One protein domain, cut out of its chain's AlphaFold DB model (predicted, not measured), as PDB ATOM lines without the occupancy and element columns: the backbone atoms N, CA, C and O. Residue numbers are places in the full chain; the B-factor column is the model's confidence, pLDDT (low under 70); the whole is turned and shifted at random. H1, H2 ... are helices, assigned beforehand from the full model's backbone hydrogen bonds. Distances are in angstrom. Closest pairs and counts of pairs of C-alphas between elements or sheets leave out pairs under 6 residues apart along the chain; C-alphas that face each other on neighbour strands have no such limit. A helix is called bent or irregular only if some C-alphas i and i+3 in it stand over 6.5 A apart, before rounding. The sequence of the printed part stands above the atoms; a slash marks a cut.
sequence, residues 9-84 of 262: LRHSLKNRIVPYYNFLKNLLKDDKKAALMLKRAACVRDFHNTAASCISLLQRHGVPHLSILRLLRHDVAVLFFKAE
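AT A GLANCE: This is residues 9 to 84 of the 262 residues of an uncharacterized protein of Tripterygium wilfordii (UniProt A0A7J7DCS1). Five helices make a compact zigzag: the two long ones, H1 and H3, run roughly the same way, offset along the longest axis, and H2 crosses H1 while H4 folds back from H3 in a helical hairpin. The short H5 packs on H3 and on the end of H2. The printed part has 76 residues, with helices in the order H1, H2, H3, H4, H5 and no named strand; the class is all helix. The whole is compact, with a radius of gyration of the C-alphas of 11.8 A and spans of 35 by 28 by 18 A.

HOW THE PARTS SIT: Start at H1, residues 13 to 28, which touches H2, residues 31 to 41; their closest C-alphas, Leu 24 and Ala 34, are 5.2 A apart, and the lines stand at a steep tilt of 58 degrees, opposite ways. Next comes H3, residues 47 to 60, close to H1 but not clearly touching, with closest C-alphas Tyr 20 and His 48 at 5.9 A; the tilt is shallow, 29 degrees, the same way. H4, residues 65 to 74, forms a helical hairpin with H3: they only just touch, with 3 pairs of C-alphas within 8 A, through residues 55 to 59 of H3 alone, and the closest, Ile 55 and Ile 68, are 7.3 A apart. Their tilt of 36 degrees, opposite ways, is only just steep. H4 also only just touches H2, with 3 pairs of C-alphas within 8 A, the closest being Met 37 and Arg 73 at 7.6 A. Last, H5, residues 76 to 80, touches H3, with the C-alphas of Ala 51 and Leu 79 closest at 4.8 A. H5 touches H2 too, with Ala 41 and Val 76 closest at 6.9 A between C-alphas. H1 and H5 are apart, and H4 and H5 meet only through their link. In H2 and H4 every O i to N i+4 pair is within hydrogen-bond range; in H1 10 of 12 are, in H3 8 of 10, and in H5 0 of 1, where 2 of 2 O i to N i+3 pairs are.

IN THESE COORDINATES: Find C-alpha 13 at (-19.537, 37.793, 4.698); from there H1 runs 20.4 A to C-alpha 28. H1 is irregular, but only just: C-alphas 15 and 18 are 6.8 A apart. H2 spans 15.0 A from C-alpha 31 to C-alpha 41. Look for C-alpha 47 at (-22.798, 42.989, -7.287), where H3 begins its 20.4 A. H4 covers 14.6 A from C-alpha 65 to C-alpha 74, and H5 ends at C-alpha 80, (-23.989, 46.057, -12.572).

THE WHOLE: The two C-alphas farthest apart, Leu 9 and Gly 62, are 35.9 A from each other. The printed part has no cut, and the four links between its helices are tight. Look in the B-factor column for pLDDT under 70 at residues 9 to 10, 40 to 49 and 73 to 76; the mean of the printed part is 77.1.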
ATOM      1  N   LEU A   9     -26.185  43.259   4.693       64.69
ATOM      2  CA  LEU A   9     -26.342  42.302   5.790       64.69
ATOM      3  C   LEU A   9     -27.093  41.036   5.357       64.69
ATOM      4  O   LEU A   9     -27.056  40.035   6.061       64.69
ATOM      5  N   ARG A  10     -27.755  41.061   4.189       67.88
ATOM      6  CA  ARG A  10     -28.412  39.888   3.596       67.88
ATOM      7  C   ARG A  10     -27.440  38.972   2.848       67.88
ATOM      8  O   ARG A  10     -27.851  37.912   2.385       67.88
ATOM      9  N   HIS A  11     -26.175  39.363   2.687       70.44
ATOM     10  CA  HIS A  11     -25.178  38.599   1.939       70.44
ATOM     11  C   HIS A  11     -24.129  37.960   2.857       70.44
ATOM     12  O   HIS A  11     -23.716  38.540   3.857       70.44
ATOM     13  N   SER A  12     -23.656  36.763   2.485       76.88
ATOM     14  CA  SER A  12     -22.612  36.046   3.229       76.88
ATOM     15  C   SER A  12     -21.305  36.843   3.269       76.88
ATOM     16  O   SER A  12     -20.718  37.154   2.226       76.88
ATOM     17  N   LEU A  13     -20.817  37.120   4.481       78.06
ATOM     18  CA  LEU A  13     -19.537  37.793   4.698       78.06
ATOM     19  C   LEU A  13     -18.388  37.012   4.047       78.06
ATOM     20  O   LEU A  13     -17.647  37.565   3.234       78.06
ATOM     21  N   LYS A  14     -18.295  35.714   4.355       80.44
ATOM     22  CA  LYS A  14     -17.217  34.825   3.901       80.44
ATOM     23  C   LYS A  14     -17.261  34.569   2.395       80.44
ATOM     24  O   LYS A  14     -16.224  34.607   1.747       80.44
ATOM     25  N   ASN A  15     -18.452  34.345   1.838       76.44
ATOM     26  CA  ASN A  15     -18.581  33.855   0.461       76.44
ATOM     27  C   ASN A  15     -18.842  34.964  -0.567       76.44
ATOM     28  O   ASN A  15     -18.724  34.715  -1.762       76.44
ATOM     29  N   ARG A  16     -19.221  36.179  -0.142       73.38
ATOM     30  CA  ARG A  16     -19.496  37.294  -1.066       73.38
ATOM     31  C   ARG A  16     -18.759  38.578  -0.741       73.38
ATOM     32  O   ARG A  16     -18.155  39.163  -1.635       73.38
ATOM     33  N   ILE A  17     -18.831  39.042   0.503       77.56
ATOM     34  CA  ILE A  17     -18.308  40.369   0.856       77.56
ATOM     35  C   ILE A  17     -16.775  40.370   0.827       77.56
ATOM     36  O   ILE A  17     -16.183  41.236   0.185       77.56
ATOM     37  N   VAL A  18     -16.135  39.388   1.471       82.50
ATOM     38  CA  VAL A  18     -14.668  39.290   1.547       82.50
ATOM     39  C   VAL A  18     -14.022  39.070   0.167       82.50
ATOM     40  O   VAL A  18     -13.124  39.843  -0.170       82.50
ATOM     41  N   PRO A  19     -14.477  38.119  -0.679       80.81
ATOM     42  CA  PRO A  19     -13.921  37.946  -2.022       80.81
ATOM     43  C   PRO A  19     -14.026  39.210  -2.882       80.81
ATOM     44  O   PRO A  19     -13.046  39.601  -3.516       80.81
ATOM     45  N   TYR A  20     -15.164  39.914  -2.833       76.62
ATOM     46  CA  TYR A  20     -15.321  41.156  -3.594       76.62
ATOM     47  C   TYR A  20     -14.418  42.271  -3.087       76.62
ATOM     48  O   TYR A  20     -13.825  42.999  -3.878       76.62
ATOM     49  N   TYR A  21     -14.324  42.428  -1.763       82.69
ATOM     50  CA  TYR A  21     -13.442  43.419  -1.164       82.69
ATOM     51  C   TYR A  21     -11.994  43.177  -1.595       82.69
ATOM     52  O   TYR A  21     -11.326  44.119  -2.010       82.69
ATOM     53  N   ASN A  22     -11.539  41.922  -1.576       84.38
ATOM     54  CA  ASN A  22     -10.195  41.555  -2.015       84.38
ATOM     55  C   ASN A  22      -9.989  41.820  -3.512       84.38
ATOM     56  O   ASN A  22      -8.963  42.380  -3.891       84.38
ATOM     57  N   PHE A  23     -10.973  41.499  -4.357       81.69
ATOM     58  CA  PHE A  23     -10.948  41.857  -5.777       81.69
ATOM     59  C   PHE A  23     -10.804  43.374  -5.978       81.69
ATOM     60  O   PHE A  23      -9.895  43.824  -6.676       81.69
ATOM     61  N   LEU A  24     -11.648  44.176  -5.319       78.31
ATOM     62  CA  LEU A  24     -11.596  45.637  -5.392       78.31
ATOM     63  C   LEU A  24     -10.281  46.198  -4.849       78.31
ATOM     64  O   LEU A  24      -9.734  47.128  -5.433       78.31
ATOM     65  N   LYS A  25      -9.768  45.642  -3.751       83.94
ATOM     66  CA  LYS A  25      -8.491  46.029  -3.151       83.94
ATOM     67  C   LYS A  25      -7.337  45.772  -4.114       83.94
ATOM     68  O   LYS A  25      -6.532  46.672  -4.329       83.94
ATOM     69  N   ASN A  26      -7.298  44.601  -4.747       84.25
ATOM     70  CA  ASN A  26      -6.280  44.263  -5.742       84.25
ATOM     71  C   ASN A  26      -6.365  45.170  -6.975       84.25
ATOM     72  O   ASN A  26      -5.341  45.605  -7.499       84.25
ATOM     73  N   LEU A  27      -7.584  45.496  -7.408       78.56
ATOM     74  CA  LEU A  27      -7.829  46.339  -8.572       78.56
ATOM     75  C   LEU A  27      -7.485  47.816  -8.325       78.56
ATOM     76  O   LEU A  27      -6.865  48.459  -9.164       78.56
ATOM     77  N   LEU A  28      -7.902  48.364  -7.183       78.19
ATOM     78  CA  LEU A  28      -7.746  49.784  -6.841       78.19
ATOM     79  C   LEU A  28      -6.404  50.090  -6.173       78.19
ATOM     80  O   LEU A  28      -6.028  51.261  -6.101       78.19
ATOM     81  N   LYS A  29      -5.725  49.058  -5.654       83.38
ATOM     82  CA  LYS A  29      -4.524  49.155  -4.813       83.38
ATOM     83  C   LYS A  29      -4.700  50.145  -3.647       83.38
ATOM     84  O   LYS A  29      -3.775  50.868  -3.295       83.38
ATOM     85  N   ASP A  30      -5.912  50.216  -3.085       82.06
ATOM     86  CA  ASP A  30      -6.299  51.176  -2.041       82.06
ATOM     87  C   ASP A  30      -7.492  50.656  -1.215       82.06
ATOM     88  O   ASP A  30      -8.621  50.560  -1.710       82.06
ATOM     89  N   ASP A  31      -7.243  50.355   0.063       83.94
ATOM     90  CA  ASP A  31      -8.227  49.805   1.005       83.94
ATOM     91  C   ASP A  31      -9.398  50.760   1.279       83.94
ATOM     92  O   ASP A  31     -10.558  50.335   1.322       83.94
ATOM     93  N   LYS A  32      -9.136  52.069   1.417       82.00
ATOM     94  CA  LYS A  32     -10.189  53.064   1.686       82.00
ATOM     95  C   LYS A  32     -11.130  53.172   0.491       82.00
ATOM     96  O   LYS A  32     -12.352  53.225   0.661       82.00
ATOM     97  N   LYS A  33     -10.577  53.166  -0.726       77.38
ATOM     98  CA  LYS A  33     -11.371  53.164  -1.961       77.38
ATOM     99  C   LYS A  33     -12.144  51.859  -2.122       77.38
ATOM    100  O   LYS A  33     -13.328  51.921  -2.444       77.38
ATOM    101  N   ALA A  34     -11.535  50.706  -1.852       80.75
ATOM    102  CA  ALA A  34     -12.215  49.412  -1.914       80.75
ATOM    103  C   ALA A  34     -13.412  49.342  -0.948       80.75
ATOM    104  O   ALA A  34     -14.503  48.929  -1.345       80.75
ATOM    105  N   ALA A  35     -13.258  49.836   0.284       80.75
ATOM    106  CA  ALA A  35     -14.341  49.899   1.265       80.75
ATOM    107  C   ALA A  35     -15.477  50.852   0.841       80.75
ATOM    108  O   ALA A  35     -16.656  50.503   0.947       80.75
ATOM    109  N   LEU A  36     -15.147  52.040   0.317       76.25
ATOM    110  CA  LEU A  36     -16.140  52.990  -0.202       76.25
ATOM    111  C   LEU A  36     -16.938  52.392  -1.370       76.25
ATOM    112  O   LEU A  36     -18.156  52.556  -1.451       76.25
ATOM    113  N   MET A  37     -16.250  51.683  -2.260       73.19
ATOM    114  CA  MET A  37     -16.838  51.015  -3.417       73.19
ATOM    115  C   MET A  37     -17.764  49.879  -3.016       73.19
ATOM    116  O   MET A  37     -18.889  49.813  -3.507       73.19
ATOM    117  N   LEU A  38     -17.338  49.040  -2.074       76.69
ATOM    118  CA  LEU A  38     -18.173  47.995  -1.496       76.69
ATOM    119  C   LEU A  38     -19.451  48.586  -0.883       76.69
ATOM    120  O   LEU A  38     -20.540  48.081  -1.142       76.69
ATOM    121  N   LYS A  39     -19.347  49.701  -0.144       74.88
ATOM    122  CA  LYS A  39     -20.510  50.398   0.434       74.88
ATOM    123  C   LYS A  39     -21.492  50.886  -0.637       74.88
ATOM    124  O   LYS A  39     -22.697  50.764  -0.445       74.88
ATOM    125  N   ARG A  40     -20.996  51.428  -1.756       69.44
ATOM    126  CA  ARG A  40     -21.828  51.882  -2.889       69.44
ATOM    127  C   ARG A  40     -22.464  50.716  -3.650       69.44
ATOM    128  O   ARG A  40     -23.633  50.788  -4.010       69.44
ATOM    129  N   ALA A  41     -21.706  49.642  -3.860       65.12
ATOM    130  CA  ALA A  41     -22.147  48.425  -4.538       65.12
ATOM    131  C   ALA A  41     -23.208  47.651  -3.744       65.12
ATOM    132  O   ALA A  41     -24.060  46.985  -4.320       65.12
ATOM    133  N   ALA A  42     -23.186  47.770  -2.416       61.88
ATOM    134  CA  ALA A  42     -24.087  47.063  -1.518       61.88
ATOM    135  C   ALA A  42     -25.577  47.396  -1.693       61.88
ATOM    136  O   ALA A  42     -26.436  46.661  -1.204       61.88
ATOM    137  N   CYS A  43     -25.887  48.505  -2.365       56.53
ATOM    138  CA  CYS A  43     -27.249  48.886  -2.722       56.53
ATOM    139  C   CYS A  43     -27.797  48.094  -3.927       56.53
ATOM    140  O   CYS A  43     -28.976  48.225  -4.238       56.53
ATOM    141  N   VAL A  44     -26.976  47.269  -4.592       55.59
ATOM    142  CA  VAL A  44     -27.332  46.545  -5.818       55.59
ATOM    143  C   VAL A  44     -27.328  45.034  -5.572       55.59
ATOM    144  O   VAL A  44     -26.366  44.460  -5.058       55.59
ATOM    145  N   ARG A  45     -28.442  44.380  -5.917       52.16
ATOM    146  CA  ARG A  45     -28.625  42.925  -5.802       52.16
ATOM    147  C   ARG A  45     -27.698  42.251  -6.835       52.16
ATOM    148  O   ARG A  45     -27.774  42.588  -8.006       52.16
ATOM    149  N   ASP A  46     -26.810  41.352  -6.396       57.03
ATOM    150  CA  ASP A  46     -25.829  40.613  -7.234       57.03
ATOM    151  C   ASP A  46     -24.612  41.381  -7.790       57.03
ATOM    152  O   ASP A  46     -24.201  41.222  -8.938       57.03
ATOM    153  N   PHE A  47     -23.946  42.149  -6.922       60.09
ATOM    154  CA  PHE A  47     -22.798  42.989  -7.287       60.09
ATOM    155  C   PHE A  47     -21.482  42.258  -7.661       60.09
ATOM    156  O   PHE A  47     -20.699  42.812  -8.427       60.09
ATOM    157  N   HIS A  48     -21.197  41.053  -7.136       57.50
ATOM    158  CA  HIS A  48     -19.858  40.434  -7.264       57.50
ATOM    159  C   HIS A  48     -19.554  39.924  -8.685       57.50
ATOM    160  O   HIS A  48     -18.532  40.277  -9.270       57.50
ATOM    161  N   ASN A  49     -20.430  39.091  -9.255       61.75
ATOM    162  CA  ASN A  49     -20.143  38.400 -10.524       61.75
ATOM    163  C   ASN A  49     -20.284  39.323 -11.742       61.75
ATOM    164  O   ASN A  49     -19.605  39.156 -12.756       61.75
ATOM    165  N   THR A  50     -21.141  40.330 -11.615       70.75
ATOM    166  CA  THR A  50     -21.499  41.238 -12.701       70.75
ATOM    167  C   THR A  50     -20.388  42.253 -12.980       70.75
ATOM    168  O   THR A  50     -19.984  42.430 -14.130       70.75
ATOM    169  N   ALA A  51     -19.798  42.832 -11.927       74.88
ATOM    170  CA  ALA A  51     -18.747  43.838 -12.071       74.88
ATOM    171  C   ALA A  51     -17.449  43.264 -12.656       74.88
ATOM    172  O   ALA A  51     -16.862  43.873 -13.547       74.88
ATOM    173  N   ALA A  52     -17.023  42.078 -12.206       78.25
ATOM    174  CA  ALA A  52     -15.830  41.417 -12.740       78.25
ATOM    175  C   ALA A  52     -15.970  41.102 -14.242       78.25
ATOM    176  O   ALA A  52     -15.032  41.316 -15.014       78.25
ATOM    177  N   SER A  53     -17.163  40.673 -14.663       83.31
ATOM    178  CA  SER A  53     -17.473  40.391 -16.069       83.31
ATOM    179  C   SER A  53     -17.446  41.663 -16.923       83.31
ATOM    180  O   SER A  53     -16.795  41.683 -17.965       83.31
ATOM    181  N   CYS A  54     -18.061  42.756 -16.455       86.06
ATOM    182  CA  CYS A  54     -18.035  44.051 -17.150       86.06
ATOM    183  C   CYS A  54     -16.612  44.618 -17.272       86.06
ATOM    184  O   CYS A  54     -16.226  45.103 -18.331       86.06
ATOM    185  N   ILE A  55     -15.807  44.527 -16.208       85.44
ATOM    186  CA  ILE A  55     -14.405  44.976 -16.223       85.44
ATOM    187  C   ILE A  55     -13.594  44.168 -17.239       85.44
ATOM    188  O   ILE A  55     -12.846  44.751 -18.020       85.44
ATOM    189  N   SER A  56     -13.780  42.847 -17.267       86.44
ATOM    190  CA  SER A  56     -13.097  41.971 -18.223       86.44
ATOM    191  C   SER A  56     -13.496  42.283 -19.668       86.44
ATOM    192  O   SER A  56     -12.646  42.279 -20.556       86.44
ATOM    193  N   LEU A  57     -14.772  42.609 -19.913       88.31
ATOM    194  CA  LEU A  57     -15.246  43.072 -21.219       88.31
ATOM    195  C   LEU A  57     -14.593  44.399 -21.615       88.31
ATOM    196  O   LEU A  57     -14.066  44.500 -22.716       88.31
ATOM    197  N   LEU A  58     -14.552  45.389 -20.717       89.44
ATOM    198  CA  LEU A  58     -13.878  46.667 -20.978       89.44
ATOM    199  C   LEU A  58     -12.402  46.466 -21.343       89.44
ATOM    200  O   LEU A  58     -11.922  47.067 -22.299       89.44
ATOM    201  N   GLN A  59     -11.698  45.591 -20.623       89.69
ATOM    202  CA  GLN A  59     -10.305  45.252 -20.922       89.69
ATOM    203  C   GLN A  59     -10.155  44.582 -22.292       89.69
ATOM    204  O   GLN A  59      -9.259  44.943 -23.048       89.69
ATOM    205  N   ARG A  60     -11.046  43.641 -22.635       90.12
ATOM    206  CA  ARG A  60     -11.055  42.968 -23.943       90.12
ATOM    207  C   ARG A  60     -11.296  43.945 -25.095       90.12
ATOM    208  O   ARG A  60     -10.696  43.790 -26.149       90.12
ATOM    209  N   HIS A  61     -12.136  44.952 -24.872       85.81
ATOM    210  CA  HIS A  61     -12.412  46.032 -25.822       85.81
ATOM    211  C   HIS A  61     -11.343  47.140 -25.815       85.81
ATOM    212  O   HIS A  61     -11.537  48.184 -26.426       85.81
ATOM    213  N   GLY A  62     -10.210  46.937 -25.133       88.06
ATOM    214  CA  GLY A  62      -9.061  47.845 -25.181       88.06
ATOM    215  C   GLY A  62      -9.185  49.097 -24.312       88.06
ATOM    216  O   GLY A  62      -8.363  50.003 -24.429       88.06
ATOM    217  N   VAL A  63     -10.173  49.170 -23.415       88.75
ATOM    218  CA  VAL A  63     -10.343  50.329 -22.529       88.75
ATOM    219  C   VAL A  63      -9.166  50.405 -21.545       88.75
ATOM    220  O   VAL A  63      -8.916  49.441 -20.810       88.75
ATOM    221  N   PRO A  64      -8.462  51.551 -21.445       89.25
ATOM    222  CA  PRO A  64      -7.308  51.683 -20.568       89.25
ATOM    223  C   PRO A  64      -7.658  51.418 -19.105       89.25
ATOM    224  O   PRO A  64      -8.672  51.898 -18.592       89.25
ATOM    225  N   HIS A  65      -6.760  50.744 -18.385       85.81
ATOM    226  CA  HIS A  65      -6.956  50.437 -16.967       85.81
ATOM    227  C   HIS A  65      -7.284  51.691 -16.135       85.81
ATOM    228  O   HIS A  65      -8.209  51.678 -15.327       85.81
ATOM    229  N   LEU A  66      -6.607  52.818 -16.395       84.44
ATOM    230  CA  LEU A  66      -6.888  54.096 -15.727       84.44
ATOM    231  C   LEU A  66      -8.315  54.613 -15.983       84.44
ATOM    232  O   LEU A  66      -8.935  55.160 -15.069       84.44
ATOM    233  N   SER A  67      -8.856  54.422 -17.188       84.69
ATOM    234  CA  SER A  67     -10.236  54.786 -17.536       84.69
ATOM    235  C   SER A  67     -11.244  53.936 -16.756       84.69
ATOM    236  O   SER A  67     -12.209  54.471 -16.208       84.69
ATOM    237  N   ILE A  68     -10.961  52.641 -16.588       84.38
ATOM    238  CA  ILE A  68     -11.760  51.724 -15.759       84.38
ATOM    239  C   ILE A  68     -11.717  52.147 -14.281       84.38
ATOM    240  O   ILE A  68     -12.756  52.208 -13.623       84.38
ATOM    241  N   LEU A  69     -10.548  52.525 -13.750       81.31
ATOM    242  CA  LEU A  69     -10.432  53.035 -12.377       81.31
ATOM    243  C   LEU A  69     -11.221  54.338 -12.166       81.31
ATOM    244  O   LEU A  69     -11.794  54.552 -11.092       81.31
ATOM    245  N   ARG A  70     -11.273  55.218 -13.177       78.94
ATOM    246  CA  ARG A  70     -12.103  56.434 -13.139       78.94
ATOM    247  C   ARG A  70     -13.591  56.094 -13.120       78.94
ATOM    248  O   ARG A  70     -14.304  56.667 -12.298       78.94
ATOM    249  N   LEU A  71     -14.034  55.150 -13.954       78.44
ATOM    250  CA  LEU A  71     -15.412  54.652 -13.954       78.44
ATOM    251  C   LEU A  71     -15.788  54.095 -12.576       78.44
ATOM    252  O   LEU A  71     -16.794  54.497 -12.002       78.44
ATOM    253  N   LEU A  72     -14.924  53.259 -11.995       74.62
ATOM    254  CA  LEU A  72     -15.121  52.715 -10.653       74.62
ATOM    255  C   LEU A  72     -15.270  53.830  -9.615       74.62
ATOM    256  O   LEU A  72     -16.186  53.804  -8.808       74.62
ATOM    257  N   ARG A  73     -14.425  54.864  -9.644       69.50
ATOM    258  CA  ARG A  73     -14.474  55.933  -8.635       69.50
ATOM    259  C   ARG A  73     -15.775  56.740  -8.653       69.50
ATOM    260  O   ARG A  73     -16.205  57.199  -7.589       69.50
ATOM    261  N   HIS A  74     -16.361  56.953  -9.825       65.94
ATOM    262  CA  HIS A  74     -17.449  57.915  -9.998       65.94
ATOM    263  C   HIS A  74     -18.807  57.269 -10.283       65.94
ATOM    264  O   HIS A  74     -19.802  57.793  -9.794       65.94
ATOM    265  N   ASP A  75     -18.856  56.119 -10.960       69.62
ATOM    266  CA  ASP A  75     -20.087  55.567 -11.540       69.62
ATOM    267  C   ASP A  75     -20.131  54.029 -11.485       69.62
ATOM    268  O   ASP A  75     -20.237  53.335 -12.495       69.62
ATOM    269  N   VAL A  76     -20.094  53.478 -10.267       69.19
ATOM    270  CA  VAL A  76     -20.117  52.018 -10.020       69.19
ATOM    271  C   VAL A  76     -21.348  51.332 -10.619       69.19
ATOM    272  O   VAL A  76     -21.286  50.161 -10.976       69.19
ATOM    273  N   ALA A  77     -22.461  52.064 -10.734       71.69
ATOM    274  CA  ALA A  77     -23.736  51.536 -11.207       71.69
ATOM    275  C   ALA A  77     -23.649  50.911 -12.612       71.69
ATOM    276  O   ALA A  77     -24.301  49.908 -12.887       71.69
ATOM    277  N   VAL A  78     -22.783  51.463 -13.467       76.62
ATOM    278  CA  VAL A  78     -22.580  51.032 -14.858       76.62
ATOM    279  C   VAL A  78     -21.996  49.613 -14.944       76.62
ATOM    280  O   VAL A  78     -22.123  48.949 -15.963       76.62
ATOM    281  N   LEU A  79     -21.384  49.111 -13.869       75.25
ATOM    282  CA  LEU A  79     -20.771  47.778 -13.822       75.25
ATOM    283  C   LEU A  79     -21.710  46.696 -13.266       75.25
ATOM    284  O   LEU A  79     -21.276  45.575 -13.017       75.25
ATOM    285  N   PHE A  80     -22.989  47.016 -13.057       75.50
ATOM    286  CA  PHE A  80     -23.989  46.057 -12.572       75.50
ATOM    287  C   PHE A  80     -24.974  45.590 -13.646       75.50
ATOM    288  O   PHE A  80     -25.977  44.954 -13.325       75.50
ATOM    289  N   PHE A  81     -24.684  45.852 -14.920       79.50
ATOM    290  CA  PHE A  81     -25.423  45.256 -16.029       79.50
ATOM    291  C   PHE A  81     -24.946  43.832 -16.295       79.50
ATOM    292  O   PHE A  81     -23.752  43.551 -16.222       79.50
ATOM    293  N   LYS A  82     -25.871  42.936 -16.659       82.69
ATOM    294  CA  LYS A  82     -25.508  41.607 -17.173       82.69
ATOM    295  C   LYS A  82     -24.511  41.747 -18.328       82.69
ATOM    296  O   LYS A  82     -24.606  42.702 -19.099       82.69
ATOM    297  N   ALA A  83     -23.582  40.799 -18.437       84.06
ATOM    298  CA  ALA A  83     -22.473  40.863 -19.385       84.06
ATOM    299  C   ALA A  83     -22.953  41.067 -20.831       84.06
ATOM    300  O   ALA A  83     -22.377  41.872 -21.554       84.06
ATOM    301  N   GLU A  84     -24.048  40.410 -21.219       86.75
ATOM    302  CA  GLU A  84     -24.650  40.517 -22.549       86.75
ATOM    303  C   GLU A  84     -25.139  41.945 -22.815       86.75
ATOM    304  O   GLU A  84     -24.766  42.565 -23.808       86.75
TER     305      GLU A  84